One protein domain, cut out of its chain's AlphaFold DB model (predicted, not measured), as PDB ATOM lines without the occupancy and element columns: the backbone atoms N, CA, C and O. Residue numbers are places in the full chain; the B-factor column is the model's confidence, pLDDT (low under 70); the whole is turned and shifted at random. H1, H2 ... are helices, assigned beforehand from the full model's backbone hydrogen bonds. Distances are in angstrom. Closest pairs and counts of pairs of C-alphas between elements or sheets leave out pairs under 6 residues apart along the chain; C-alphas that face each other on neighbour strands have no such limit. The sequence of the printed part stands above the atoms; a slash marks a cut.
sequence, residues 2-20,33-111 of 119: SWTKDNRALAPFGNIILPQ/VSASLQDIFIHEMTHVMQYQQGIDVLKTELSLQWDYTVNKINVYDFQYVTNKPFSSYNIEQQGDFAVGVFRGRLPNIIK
ATOM      1  N   SER A   2     -27.731  21.966 -22.255       46.66
ATOM      2  CA  SER A   2     -29.137  22.386 -22.370       46.66
ATOM      3  C   SER A   2     -29.337  22.874 -23.800       46.66
ATOM      4  O   SER A   2     -28.727  23.873 -24.175       46.66
ATOM      5  N   TRP A   3     -30.106  22.143 -24.605       51.69
ATOM      6  CA  TRP A   3     -30.380  22.519 -25.996       51.69
ATOM      7  C   TRP A   3     -31.198  23.810 -26.078       51.69
ATOM      8  O   TRP A   3     -31.011  24.592 -26.995       51.69
ATOM      9  N   THR A   4     -32.026  24.089 -25.071       53.78
ATOM     10  CA  THR A   4     -32.824  25.313 -24.985       53.78
ATOM     11  C   THR A   4     -32.156  26.279 -24.006       53.78
ATOM     12  O   THR A   4     -32.406  26.239 -22.795       53.78
ATOM     13  N   LYS A   5     -31.255  27.132 -24.495       51.25
ATOM     14  CA  LYS A   5     -30.872  28.342 -23.755       51.25
ATOM     15  C   LYS A   5     -31.992  29.373 -23.974       51.25
ATOM     16  O   LYS A   5     -32.555  29.442 -25.060       51.25
ATOM     17  N   ASP A   6     -32.372  30.108 -22.935       59.59
ATOM     18  CA  ASP A   6     -33.337  31.222 -23.013       59.59
ATOM     19  C   ASP A   6     -34.814  30.863 -23.282       59.59
ATOM     20  O   ASP A   6     -35.575  31.703 -23.756       59.59
ATOM     21  N   ASN A   7     -35.258  29.646 -22.931       65.75
ATOM     22  CA  ASN A   7     -36.667  29.229 -23.066       65.75
ATOM     23  C   ASN A   7     -37.177  29.298 -24.525       65.75
ATOM     24  O   ASN A   7     -38.349  29.589 -24.768       65.75
ATOM     25  N   ARG A   8     -36.283  29.045 -25.489       79.00
ATOM     26  CA  ARG A   8     -36.578  29.017 -26.927       79.00
ATOM     27  C   ARG A   8     -36.768  27.589 -27.424       79.00
ATOM     28  O   ARG A   8     -36.092  26.678 -26.942       79.00
ATOM     29  N   ALA A   9     -37.700  27.428 -28.353       87.50
ATOM     30  CA  ALA A   9     -37.858  26.217 -29.141       87.50
ATOM     31  C   ALA A   9     -36.798  26.174 -30.253       87.50
ATOM     32  O   ALA A   9     -36.240  27.216 -30.593       87.50
ATOM     33  N   LEU A  10     -36.471  24.971 -30.726       89.31
ATOM     34  CA  LEU A  10     -35.504  24.740 -31.802       89.31
ATOM     35  C   LEU A  10     -35.887  23.484 -32.589       89.31
ATOM     36  O   LEU A  10     -36.360  22.513 -31.989       89.31
ATOM     37  N   ALA A  11     -35.563  23.426 -33.881       91.81
ATOM     38  CA  ALA A  11     -35.742  22.220 -34.693       91.81
ATOM     39  C   ALA A  11     -34.569  21.935 -35.661       91.81
ATOM     40  O   ALA A  11     -34.773  21.753 -36.864       91.81
ATOM     41  N   PRO A  12     -33.327  21.790 -35.151       87.50
ATOM     42  CA  PRO A  12     -32.114  21.753 -35.978       87.50
ATOM     43  C   PRO A  12     -31.975  20.487 -36.839       87.50
ATOM     44  O   PRO A  12     -31.237  20.479 -37.822       87.50
ATOM     45  N   PHE A  13     -32.650  19.398 -36.456       91.50
ATOM     46  CA  PHE A  13     -32.494  18.068 -37.063       91.50
ATOM     47  C   PHE A  13     -33.840  17.394 -37.348       91.50
ATOM     48  O   PHE A  13     -34.015  16.199 -37.102       91.50
ATOM     49  N   GLY A  14     -34.843  18.177 -37.753       90.56
ATOM     50  CA  GLY A  14     -36.176  17.654 -38.066       90.56
ATOM     51  C   GLY A  14     -36.985  17.172 -36.854       90.56
ATOM     52  O   GLY A  14     -38.062  16.610 -37.029       90.56
ATOM     53  N   ASN A  15     -36.494  17.405 -35.635       93.25
ATOM     54  CA  ASN A  15     -37.204  17.154 -34.384       93.25
ATOM     55  C   ASN A  15     -37.316  18.461 -33.608       93.25
ATOM     56  O   ASN A  15     -36.304  19.134 -33.415       93.25
ATOM     57  N   ILE A  16     -38.519  18.781 -33.131       92.81
ATOM     58  CA  ILE A  16     -38.752  19.968 -32.310       92.81
ATOM     59  C   ILE A  16     -38.302  19.682 -30.875       92.81
ATOM     60  O   ILE A  16     -38.779  18.747 -30.228       92.81
ATOM     61  N   ILE A  17     -37.410  20.521 -30.367       92.19
ATOM     62  CA  ILE A  17     -36.951  20.535 -28.984       92.19
ATOM     63  C   ILE A  17     -37.626  21.721 -28.298       92.19
ATOM     64  O   ILE A  17     -37.369  22.876 -28.633       92.19
ATOM     65  N   LEU A  18     -38.494  21.436 -27.327       89.56
ATOM     66  CA  LEU A  18     -39.239  22.452 -26.587       89.56
ATOM     67  C   LEU A  18     -38.747  22.568 -25.143       89.56
ATOM     68  O   LEU A  18     -38.469  21.548 -24.506       89.56
ATOM     69  N   PRO A  19     -38.739  23.781 -24.568       89.12
ATOM     70  CA  PRO A  19     -38.694  23.946 -23.125       89.12
ATOM     71  C   PRO A  19     -39.875  23.228 -22.464       89.12
ATOM     72  O   PRO A  19     -41.008  23.290 -22.947       89.12
ATOM     73  N   GLN A  20     -39.641  22.612 -21.303       86.69
ATOM     74  CA  GLN A  20     -40.669  21.859 -20.571       86.69
ATOM     75  C   GLN A  20     -41.943  22.684 -20.304       86.69
ATOM     76  O   GLN A  20     -43.053  22.160 -20.343       86.69
ATOM     77  N   VAL A  33     -53.611  25.480 -24.700       84.44
ATOM     78  CA  VAL A  33     -52.622  25.968 -25.669       84.44
ATOM     79  C   VAL A  33     -52.960  27.405 -26.037       84.44
ATOM     80  O   VAL A  33     -54.018  27.693 -26.590       84.44
ATOM     81  N   SER A  34     -52.043  28.320 -25.738       89.81
ATOM     82  CA  SER A  34     -52.168  29.708 -26.169       89.81
ATOM     83  C   SER A  34     -51.928  29.835 -27.675       89.81
ATOM     84  O   SER A  34     -51.231  29.020 -28.283       89.81
ATOM     85  N   ALA A  35     -52.435  30.913 -28.279       90.50
ATOM     86  CA  ALA A  35     -52.114  31.242 -29.666       90.50
ATOM     87  C   ALA A  35     -50.588  31.315 -29.891       90.50
ATOM     88  O   ALA A  35     -50.079  30.754 -30.853       90.50
ATOM     89  N   SER A  36     -49.843  31.883 -28.941       90.44
ATOM     90  CA  SER A  36     -48.379  31.939 -29.015       90.44
ATOM     91  C   SER A  36     -47.721  30.552 -29.067       90.44
ATOM     92  O   SER A  36     -46.782  30.367 -29.832       90.44
ATOM     93  N   LEU A  37     -48.221  29.555 -28.327       92.06
ATOM     94  CA  LEU A  37     -47.676  28.190 -28.397       92.06
ATOM     95  C   LEU A  37     -47.992  27.495 -29.727       92.06
ATOM     96  O   LEU A  37     -47.178  26.714 -30.211       92.06
ATOM     97  N   GLN A  38     -49.150  27.775 -30.327       93.69
ATOM     98  CA  GLN A  38     -49.444  27.324 -31.691       93.69
ATOM     99  C   GLN A  38     -48.519  27.985 -32.712       93.69
ATOM    100  O   GLN A  38     -48.047  27.305 -33.614       93.69
ATOM    101  N   ASP A  39     -48.259  29.285 -32.563       93.88
ATOM    102  CA  ASP A  39     -47.377  30.030 -33.466       93.88
ATOM    103  C   ASP A  39     -45.956  29.462 -33.405       93.88
ATOM    104  O   ASP A  39     -45.407  29.118 -34.446       93.88
ATOM    105  N   ILE A  40     -45.423  29.235 -32.196       92.75
ATOM    106  CA  ILE A  40     -44.137  28.547 -31.990       92.75
ATOM    107  C   ILE A  40     -44.153  27.181 -32.677       92.75
ATOM    108  O   ILE A  40     -43.257  26.867 -33.447       92.75
ATOM    109  N   PHE A  41     -45.186  26.367 -32.458       94.31
ATOM    110  CA  PHE A  41     -45.254  25.047 -33.080       94.31
ATOM    111  C   PHE A  41     -45.228  25.112 -34.617       94.31
ATOM    112  O   PHE A  41     -44.525  24.328 -35.248       94.31
ATOM    113  N   ILE A  42     -45.967  26.041 -35.231       95.81
ATOM    114  CA  ILE A  42     -45.975  26.219 -36.692       95.81
ATOM    115  C   ILE A  42     -44.626  26.741 -37.204       95.81
ATOM    116  O   ILE A  42     -44.161  26.279 -38.250       95.81
ATOM    117  N   HIS A  43     -43.981  27.647 -36.466       95.31
ATOM    118  CA  HIS A  43     -42.632  28.129 -36.760       95.31
ATOM    119  C   HIS A  43     -41.636  26.969 -36.796       95.31
ATOM    120  O   HIS A  43     -41.039  26.691 -37.832       95.31
ATOM    121  N   GLU A  44     -41.567  26.184 -35.723       95.31
ATOM    122  CA  GLU A  44     -40.648  25.046 -35.635       95.31
ATOM    123  C   GLU A  44     -40.966  23.944 -36.656       95.31
ATOM    124  O   GLU A  44     -40.065  23.324 -37.221       95.31
ATOM    125  N   MET A  45     -42.246  23.714 -36.972       96.12
ATOM    126  CA  MET A  45     -42.629  22.797 -38.052       96.12
ATOM    127  C   MET A  45     -42.139  23.270 -39.428       96.12
ATOM    128  O   MET A  45     -41.945  22.442 -40.322       96.12
ATOM    129  N   THR A  46     -41.901  24.570 -39.607       95.69
ATOM    130  CA  THR A  46     -41.285  25.108 -40.827       95.69
ATOM    131  C   THR A  46     -39.819  24.696 -40.917       95.69
ATOM    132  O   THR A  46     -39.392  24.229 -41.971       95.69
ATOM    133  N   HIS A  47     -39.074  24.746 -39.815       95.00
ATOM    134  CA  HIS A  47     -37.707  24.223 -39.753       95.00
ATOM    135  C   HIS A  47     -37.650  22.706 -39.963       95.00
ATOM    136  O   HIS A  47     -36.798  22.211 -40.702       95.00
ATOM    137  N   VAL A  48     -38.619  21.953 -39.428       95.88
ATOM    138  CA  VAL A  48     -38.753  20.518 -39.736       95.88
ATOM    139  C   VAL A  48     -38.951  20.291 -41.239       95.88
ATOM    140  O   VAL A  48     -38.287  19.433 -41.822       95.88
ATOM    141  N   MET A  49     -39.822  21.070 -41.888       94.56
ATOM    142  CA  MET A  49     -40.033  21.004 -43.338       94.56
ATOM    143  C   MET A  49     -38.755  21.355 -44.118       94.56
ATOM    144  O   MET A  49     -38.426  20.659 -45.076       94.56
ATOM    145  N   GLN A  50     -38.032  22.403 -43.717       93.56
ATOM    146  CA  GLN A  50     -36.771  22.817 -44.338       93.56
ATOM    147  C   GLN A  50     -35.712  21.708 -44.238       93.56
ATOM    148  O   GLN A  50     -35.102  21.343 -45.244       93.56
ATOM    149  N   TYR A  51     -35.561  21.096 -43.059       94.38
ATOM    150  CA  TYR A  51     -34.668  19.953 -42.858       94.38
ATOM    151  C   TYR A  51     -35.041  18.770 -43.765       94.38
ATOM    152  O   TYR A  51     -34.183  18.196 -44.432       94.38
ATOM    153  N   GLN A  52     -36.334  18.436 -43.864       93.50
ATOM    154  CA  GLN A  52     -36.828  17.382 -44.765       93.50
ATOM    155  C   GLN A  52     -36.589  17.688 -46.254       93.50
ATOM    156  O   GLN A  52     -36.583  16.771 -47.073       93.50
ATOM    157  N   GLN A  53     -36.385  18.957 -46.612       90.44
ATOM    158  CA  GLN A  53     -36.030  19.405 -47.962       90.44
ATOM    159  C   GLN A  53     -34.513  19.460 -48.203       90.44
ATOM    160  O   GLN A  53     -34.092  19.806 -49.302       90.44
ATOM    161  N   GLY A  54     -33.698  19.078 -47.214       90.38
ATOM    162  CA  GLY A  54     -32.239  19.026 -47.323       90.38
ATOM    163  C   GLY A  54     -31.518  20.304 -46.890       90.38
ATOM    164  O   GLY A  54     -30.308  20.400 -47.090       90.38
ATOM    165  N   ILE A  55     -32.220  21.270 -46.291       89.44
ATOM    166  CA  ILE A  55     -31.597  22.474 -45.730       89.44
ATOM    167  C   ILE A  55     -30.910  22.115 -44.405       89.44
ATOM    168  O   ILE A  55     -31.511  21.510 -43.516       89.44
ATOM    169  N   ASP A  56     -29.648  22.519 -44.250       91.12
ATOM    170  CA  ASP A  56     -28.894  22.375 -42.999       91.12
ATOM    171  C   ASP A  56     -29.298  23.481 -42.011       91.12
ATOM    172  O   ASP A  56     -28.607  24.491 -41.862       91.12
ATOM    173  N   VAL A  57     -30.458  23.292 -41.370       89.44
ATOM    174  CA  VAL A  57     -31.091  24.267 -40.462       89.44
ATOM    175  C   VAL A  57     -30.108  24.761 -39.406       89.44
ATOM    176  O   VAL A  57     -29.942  25.967 -39.260       89.44
ATOM    177  N   LEU A  58     -29.368  23.861 -38.749       87.69
ATOM    178  CA  LEU A  58     -28.393  24.245 -37.727       87.69
ATOM    179  C   LEU A  58     -27.316  25.191 -38.275       87.69
ATOM    180  O   LEU A  58     -27.009  26.206 -37.646       87.69
ATOM    181  N   LYS A  59     -26.708  24.877 -39.428       81.62
ATOM    182  CA  LYS A  59     -25.683  25.759 -40.011       81.62
ATOM    183  C   LYS A  59     -26.272  27.101 -40.428       81.62
ATOM    184  O   LYS A  59     -25.629  28.131 -40.222       81.62
ATOM    185  N   THR A  60     -27.468  27.100 -41.009       85.19
ATOM    186  CA  THR A  60     -28.131  28.330 -41.442       85.19
ATOM    187  C   THR A  60     -28.521  29.207 -40.249       85.19
ATOM    188  O   THR A  60     -28.214  30.396 -40.266       85.19
ATOM    189  N   GLU A  61     -29.097  28.643 -39.184       85.31
ATOM    190  CA  GLU A  61     -29.413  29.355 -37.936       85.31
ATOM    191  C   GLU A  61     -28.153  29.957 -37.299       85.31
ATOM    192  O   GLU A  61     -28.149  31.123 -36.909       85.31
ATOM    193  N   LEU A  62     -27.045  29.206 -37.247       83.38
ATOM    194  CA  LEU A  62     -25.768  29.720 -36.738       83.38
ATOM    195  C   LEU A  62     -25.241  30.898 -37.572       83.38
ATOM    196  O   LEU A  62     -24.732  31.866 -37.003       83.38
ATOM    197  N   SER A  63     -25.386  30.843 -38.899       83.19
ATOM    198  CA  SER A  63     -25.031  31.955 -39.788       83.19
ATOM    199  C   SER A  63     -25.901  33.183 -39.522       83.19
ATOM    200  O   SER A  63     -25.380  34.290 -39.400       83.19
ATOM    201  N   LEU A  64     -27.214  33.004 -39.362       84.00
ATOM    202  CA  LEU A  64     -28.134  34.103 -39.057       84.00
ATOM    203  C   LEU A  64     -27.859  34.704 -37.675       84.00
ATOM    204  O   LEU A  64     -27.878  35.922 -37.500       84.00
ATOM    205  N   GLN A  65     -27.540  33.867 -36.687       83.75
ATOM    206  CA  GLN A  65     -27.171  34.317 -35.353       83.75
ATOM    207  C   GLN A  65     -25.855  35.111 -35.372       83.75
ATOM    208  O   GLN A  65     -25.719  36.097 -34.638       83.75
ATOM    209  N   TRP A  66     -24.897  34.722 -36.216       78.81
ATOM    210  CA  TRP A  66     -23.685  35.501 -36.468       78.81
ATOM    211  C   TRP A  66     -24.017  36.855 -37.104       78.81
ATOM    212  O   TRP A  66     -23.600  37.889 -36.583       78.81
ATOM    213  N   ASP A  67     -24.835  36.878 -38.157       82.75
ATOM    214  CA  ASP A  67     -25.257  38.117 -38.817       82.75
ATOM    215  C   ASP A  67     -25.976  39.075 -37.859       82.75
ATOM    216  O   ASP A  67     -25.710  40.280 -37.851       82.75
ATOM    217  N   TYR A  68     -26.822  38.545 -36.979       83.69
ATOM    218  CA  TYR A  68     -27.507  39.331 -35.959       83.69
ATOM    219  C   TYR A  68     -26.553  39.891 -34.898       83.69
ATOM    220  O   TYR A  68     -26.604  41.073 -34.545       83.69
ATOM    221  N   THR A  69     -25.665  39.054 -34.361       82.69
ATOM    222  CA  THR A  69     -24.832  39.438 -33.210       82.69
ATOM    223  C   THR A  69     -23.615  40.261 -33.605       82.69
ATOM    224  O   THR A  69     -23.294  41.235 -32.910       82.69
ATOM    225  N   VAL A  70     -22.973  39.901 -34.715       82.81
ATOM    226  CA  VAL A  70     -21.719  40.485 -35.198       82.81
ATOM    227  C   VAL A  70     -21.990  41.566 -36.233       82.81
ATOM    228  O   VAL A  70     -21.574  42.705 -36.031       82.81
ATOM    229  N   ASN A  71     -22.747  41.246 -37.287       80.50
ATOM    230  CA  ASN A  71     -22.987  42.171 -38.402       80.50
ATOM    231  C   ASN A  71     -24.142  43.157 -38.140       80.50
ATOM    232  O   ASN A  71     -24.349  44.076 -38.928       80.50
ATOM    233  N   LYS A  72     -24.874  42.994 -37.026       83.75
ATOM    234  CA  LYS A  72     -26.034  43.820 -36.632       83.75
ATOM    235  C   LYS A  72     -27.153  43.846 -37.682       83.75
ATOM    236  O   LYS A  72     -27.916  44.808 -37.751       83.75
ATOM    237  N   ILE A  73     -27.273  42.784 -38.476       80.81
ATOM    238  CA  ILE A  73     -28.350  42.614 -39.455       80.81
ATOM    239  C   ILE A  73     -29.573  42.053 -38.728       80.81
ATOM    240  O   ILE A  73     -29.486  41.027 -38.056       80.81
ATOM    241  N   ASN A  74     -30.731  42.704 -38.854       81.00
ATOM    242  CA  ASN A  74     -31.951  42.211 -38.218       81.00
ATOM    243  C   ASN A  74     -32.563  41.046 -39.014       81.00
ATOM    244  O   ASN A  74     -33.417  41.240 -39.874       81.00
ATOM    245  N   VAL A  75     -32.116  39.826 -38.717       80.06
ATOM    246  CA  VAL A  75     -32.591  38.595 -39.370       80.06
ATOM    247  C   VAL A  75     -34.044  38.239 -39.030       80.06
ATOM    248  O   VAL A  75     -34.664  37.496 -39.789       80.06
ATOM    249  N   TYR A  76     -34.586  38.813 -37.950       79.56
ATOM    250  CA  TYR A  76     -35.952  38.603 -37.457       79.56
ATOM    251  C   TYR A  76     -36.942  39.686 -37.929       79.56
ATOM    252  O   TYR A  76     -38.115  39.649 -37.565       79.56
ATOM    253  N   ASP A  77     -36.499  40.675 -38.717       86.00
ATOM    254  CA  ASP A  77     -37.396  41.694 -39.280       86.00
ATOM    255  C   ASP A  77     -38.158  41.116 -40.474       86.00
ATOM    256  O   ASP A  77     -37.733  41.204 -41.632       86.00
ATOM    257  N   PHE A  78     -39.259  40.428 -40.187       89.00
ATOM    258  CA  PHE A  78     -40.142  39.912 -41.215       89.00
ATOM    259  C   PHE A  78     -41.131  40.984 -41.687       89.00
ATOM    260  O   PHE A  78     -41.961  41.485 -40.927       89.00
ATOM    261  N   GLN A  79     -41.109  41.259 -42.992       90.88
ATOM    262  CA  GLN A  79     -42.131  42.047 -43.674       90.88
ATOM    263  C   GLN A  79     -42.589  41.322 -44.934       90.88
ATOM    264  O   GLN A  79     -41.775  40.914 -45.767       90.88
ATOM    265  N   TYR A  80     -43.906  41.179 -45.089       92.38
ATOM    266  CA  TYR A  80     -44.469  40.601 -46.300       92.38
ATOM    267  C   TYR A  80     -44.311  41.567 -47.476       92.38
ATOM    268  O   TYR A  80     -44.838  42.678 -47.461       92.38
ATOM    269  N   VAL A  81     -43.627  41.107 -48.522       92.31
ATOM    270  CA  VAL A  81     -43.473  41.836 -49.781       92.31
ATOM    271  C   VAL A  81     -44.245  41.105 -50.876       92.31
ATOM    272  O   VAL A  81     -44.013  39.925 -51.145       92.31
ATOM    273  N   THR A  82     -45.168  41.813 -51.527       90.00
ATOM    274  CA  THR A  82     -45.954  41.270 -52.645       90.00
ATOM    275  C   THR A  82     -45.025  40.801 -53.769       90.00
ATOM    276  O   THR A  82     -44.041  41.467 -54.078       90.00
ATOM    277  N   ASN A  83     -45.330  39.656 -54.388       87.88
ATOM    278  CA  ASN A  83     -44.529  38.996 -55.437       87.88
ATOM    279  C   ASN A  83     -43.130  38.508 -55.018       87.88
ATOM    280  O   ASN A  83     -42.443  37.892 -55.833       87.88
ATOM    281  N   LYS A  84     -42.706  38.715 -53.766       90.75
ATOM    282  CA  LYS A  84     -41.482  38.109 -53.242       90.75
ATOM    283  C   LYS A  84     -41.733  36.610 -52.988       90.75
ATOM    284  O   LYS A  84     -42.630  36.282 -52.204       90.75
ATOM    285  N   PRO A  85     -40.990  35.688 -53.630       91.00
ATOM    286  CA  PRO A  85     -41.207  34.255 -53.454       91.00
ATOM    287  C   PRO A  85     -40.819  33.808 -52.041       91.00
ATOM    288  O   PRO A  85     -39.883  34.350 -51.449       91.00
ATOM    289  N   PHE A  86     -41.500  32.781 -51.524       92.00
ATOM    290  CA  PHE A  86     -41.257  32.226 -50.185       92.00
ATOM    291  C   PHE A  86     -39.780  31.833 -49.966       92.00
ATOM    292  O   PHE A  86     -39.222  32.115 -48.911       92.00
ATOM    293  N   SER A  87     -39.105  31.316 -50.998       90.19
ATOM    294  CA  SER A  87     -37.685  30.934 -50.946       90.19
ATOM    295  C   SER A  87     -36.678  32.072 -50.844       90.19
ATOM    296  O   SER A  87     -35.519  31.831 -50.531       90.19
ATOM    297  N   SER A  88     -37.099  33.316 -51.067       90.81
ATOM    298  CA  SER A  88     -36.218  34.487 -50.935       90.81
ATOM    299  C   SER A  88     -36.242  35.126 -49.540       90.81
ATOM    300  O   SER A  88     -35.601  36.153 -49.308       90.81
ATOM    301  N   TYR A  89     -37.025  34.572 -48.617       91.50
ATOM    302  CA  TYR A  89     -36.945  34.897 -47.196       91.50
ATOM    303  C   TYR A  89     -35.901  33.991 -46.544       91.50
ATOM    304  O   TYR A  89     -35.737  32.843 -46.961       91.50
ATOM    305  N   ASN A  90     -35.198  34.488 -45.523       92.00
ATOM    306  CA  ASN A  90     -34.322  33.620 -44.736       92.00
ATOM    307  C   ASN A  90     -35.157  32.574 -43.966       92.00
ATOM    308  O   ASN A  90     -36.378  32.701 -43.864       92.00
ATOM    309  N   ILE A  91     -34.517  31.531 -43.437       91.88
ATOM    310  CA  ILE A  91     -35.245  30.399 -42.842       91.88
ATOM    311  C   ILE A  91     -36.103  30.772 -41.620       91.88
ATOM    312  O   ILE A  91     -37.146  30.152 -41.436       91.88
ATOM    313  N   GLU A  92     -35.720  31.797 -40.852       91.88
ATOM    314  CA  GLU A  92     -36.484  32.313 -39.703       91.88
ATOM    315  C   GLU A  92     -37.713  33.096 -40.172       91.88
ATOM    316  O   GLU A  92     -38.838  32.842 -39.752       91.88
ATOM    317  N   GLN A  93     -37.523  33.988 -41.147       94.19
ATOM    318  CA  GLN A  93     -38.607  34.734 -41.788       94.19
ATOM    319  C   GLN A  93     -39.614  33.809 -42.481       94.19
ATOM    320  O   GLN A  93     -40.798  34.128 -42.576       94.19
ATOM    321  N   GLN A  94     -39.159  32.665 -42.995       95.31
ATOM    322  CA  GLN A  94     -40.043  31.638 -43.538       95.31
ATOM    323  C   GLN A  94     -40.939  31.020 -42.450       95.31
ATOM    324  O   GLN A  94     -42.106  30.736 -42.734       95.31
ATOM    325  N   GLY A  95     -40.434  30.852 -41.224       95.06
ATOM    326  CA  GLY A  95     -41.222  30.426 -40.065       95.06
ATOM    327  C   GLY A  95     -42.325  31.431 -39.720       95.06
ATOM    328  O   GLY A  95     -43.506  31.066 -39.692       95.06
ATOM    329  N   ASP A  96     -41.982  32.719 -39.618       95.19
ATOM    330  CA  ASP A  96     -42.954  33.804 -39.399       95.19
ATOM    331  C   ASP A  96     -43.995  33.892 -40.525       95.19
ATOM    332  O   ASP A  96     -45.194  34.094 -40.289       95.19
ATOM    333  N   PHE A  97     -43.566  33.690 -41.774       96.06
ATOM    334  CA  PHE A  97     -44.469  33.634 -42.919       96.06
ATOM    335  C   PHE A  97     -45.483  32.491 -42.763       96.06
ATOM    336  O   PHE A  97     -46.682  32.689 -42.981       96.06
ATOM    337  N   ALA A  98     -45.030  31.294 -42.379       96.44
ATOM    338  CA  ALA A  98     -45.899  30.138 -42.179       96.44
ATOM    339  C   ALA A  98     -46.924  30.373 -41.060       96.44
ATOM    340  O   ALA A  98     -48.101  30.037 -41.232       96.44
ATOM    341  N   VAL A  99     -46.522  31.035 -39.971       96.25
ATOM    342  CA  VAL A  99     -47.442  31.502 -38.921       96.25
ATOM    343  C   VAL A  99     -48.478  32.467 -39.499       96.25
ATOM    344  O   VAL A  99     -49.678  32.317 -39.256       96.25
ATOM    345  N   GLY A 100     -48.052  33.428 -40.323       96.19
ATOM    346  CA  GLY A 100     -48.952  34.355 -41.008       96.19
ATOM    347  C   GLY A 100     -49.994  33.650 -41.886       96.19
ATOM    348  O   GLY A 100     -51.171  34.016 -41.848       96.19
ATOM    349  N   VAL A 101     -49.599  32.604 -42.619       95.88
ATOM    350  CA  VAL A 101     -50.521  31.765 -43.408       95.88
ATOM    351  C   VAL A 101     -51.478  30.993 -42.502       95.88
ATOM    352  O   VAL A 101     -52.687  31.022 -42.728       95.88
ATOM    353  N   PHE A 102     -50.969  30.341 -41.455       95.25
ATOM    354  CA  PHE A 102     -51.776  29.588 -40.488       95.25
ATOM    355  C   PHE A 102     -52.846  30.460 -39.816       95.25
ATOM    356  O   PHE A 102     -53.978  30.021 -39.614       95.25
ATOM    357  N   ARG A 103     -52.517  31.721 -39.524       94.94
ATOM    358  CA  ARG A 103     -53.437  32.706 -38.940       94.94
ATOM    359  C   ARG A 103     -54.362  33.384 -39.953       94.94
ATOM    360  O   ARG A 103     -55.133  34.252 -39.551       94.94
ATOM    361  N   GLY A 104     -54.284  33.035 -41.238       94.88
ATOM    362  CA  GLY A 104     -55.086  33.655 -42.296       94.88
ATOM    363  C   GLY A 104     -54.717  35.115 -42.588       94.88
ATOM    364  O   GLY A 104     -55.528  35.846 -43.145       94.88
ATOM    365  N   ARG A 105     -53.514  35.555 -42.196       95.31
ATOM    366  CA  ARG A 105     -53.013  36.928 -42.393       95.31
ATOM    367  C   ARG A 105     -52.266  37.095 -43.715       95.31
ATOM    368  O   ARG A 105     -52.189  38.207 -44.225       95.31
ATOM    369  N   LEU A 106     -51.700  36.009 -44.246       94.94
ATOM    370  CA  LEU A 106     -50.892  35.999 -45.467       94.94
ATOM    371  C   LEU A 106     -51.435  34.997 -46.496       94.94
ATOM    372  O   LEU A 106     -51.991  33.963 -46.113       94.94
ATOM    373  N   PRO A 107     -51.235  35.249 -47.802       93.81
ATOM    374  CA  PRO A 107     -51.560  34.276 -48.835       93.81
ATOM    375  C   PRO A 107     -50.633  33.058 -48.751       93.81
ATOM    376  O   PRO A 107     -49.430  33.178 -48.511       93.81
ATOM    377  N   ASN A 108     -51.174  31.866 -49.016       93.12
ATOM    378  CA  ASN A 108     -50.382  30.639 -49.019       93.12
ATOM    379  C   ASN A 108     -49.566  30.498 -50.316       93.12
ATOM    380  O   ASN A 108     -49.991  29.837 -51.262       93.12
ATOM    381  N   ILE A 109     -48.379  31.104 -50.337       92.25
ATOM    382  CA  ILE A 109     -47.399  30.961 -51.428       92.25
ATOM    383  C   ILE A 109     -46.304  29.927 -51.124       92.25
ATOM    384  O   ILE A 109     -45.418  29.728 -51.947       92.25
ATOM    385  N   ILE A 110     -46.381  29.227 -49.985       88.88
ATOM    386  CA  ILE A 110     -45.412  28.190 -49.575       88.88
ATOM    387  C   ILE A 110     -45.370  27.051 -50.605       88.88
ATOM    388  O   ILE A 110     -44.321  26.478 -50.885       88.88
ATOM    389  N   LYS A 111     -46.525  26.741 -51.210       72.00
ATOM    390  CA  LYS A 111     -46.678  25.686 -52.224       72.00
ATOM    391  C   LYS A 111     -46.355  26.134 -53.654       72.00
ATOM    392  O   LYS A 111     -46.266  25.274 -54.530       72.00
TER     393      LYS A 111
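Overview. This is residues 2 to 20 and 33 to 111 of the 119 residues of an uncharacterized protein of Acinetobacter halotolerans (UniProt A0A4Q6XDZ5). Two helices, H1 and H3, cross steeply near their middles, and H2 stands off to one side, meeting the last part of H1 and the beginning of H3. Long stretches without a named element, residues 2 to 20 and 70 to 90, make up much of the rest. The 98 printed residues hold three named helices, H1, H2, H3 along the chain, and no named strand: all helix, with 43 residues in named elements. The whole is compact, radius of gyration of the C-alphas 13.4 A, spanning 39 by 36 by 25 A.

Along the chain. H1, residues 35 to 52, begins at C-alpha (-52.114, 31.242, -29.666) and is 25.6 A long. H2 is residues 57 to 69, 17.9 A. H3, residues 91 to 102, 16.7 A, ends at C-alpha (-51.776, 29.588, -40.488).

Arrangement. H1 and H3 touch, closest at C-alphas His 43 and Gly 95, 4.3 A, at a steep tilt of 54 degrees, opposite ways. H1 and H2 only just touch, only at the corner by their link, with 3 pairs of C-alphas within 8 A, the closest Tyr 51 and Val 57, 6.1 A. H2, with residues 57 to 61 alone, touches residues 91 to 92 of H3, about perpendicular at 76 degrees; the closest C-alphas are Thr 60 and Ile 91, 7.5 A. In H1, H2 and H3 every O i to N i+4 pair is within hydrogen-bond range.

Size, cuts and confidence. C-alphas Ser 2 and Asn 83, the farthest apart, are 40.1 A apart. Residues 21 to 32 are not printed; the gap is 13.6 A. The link H2 to H3 is long. Residues 2 to 7 have pLDDT under 70.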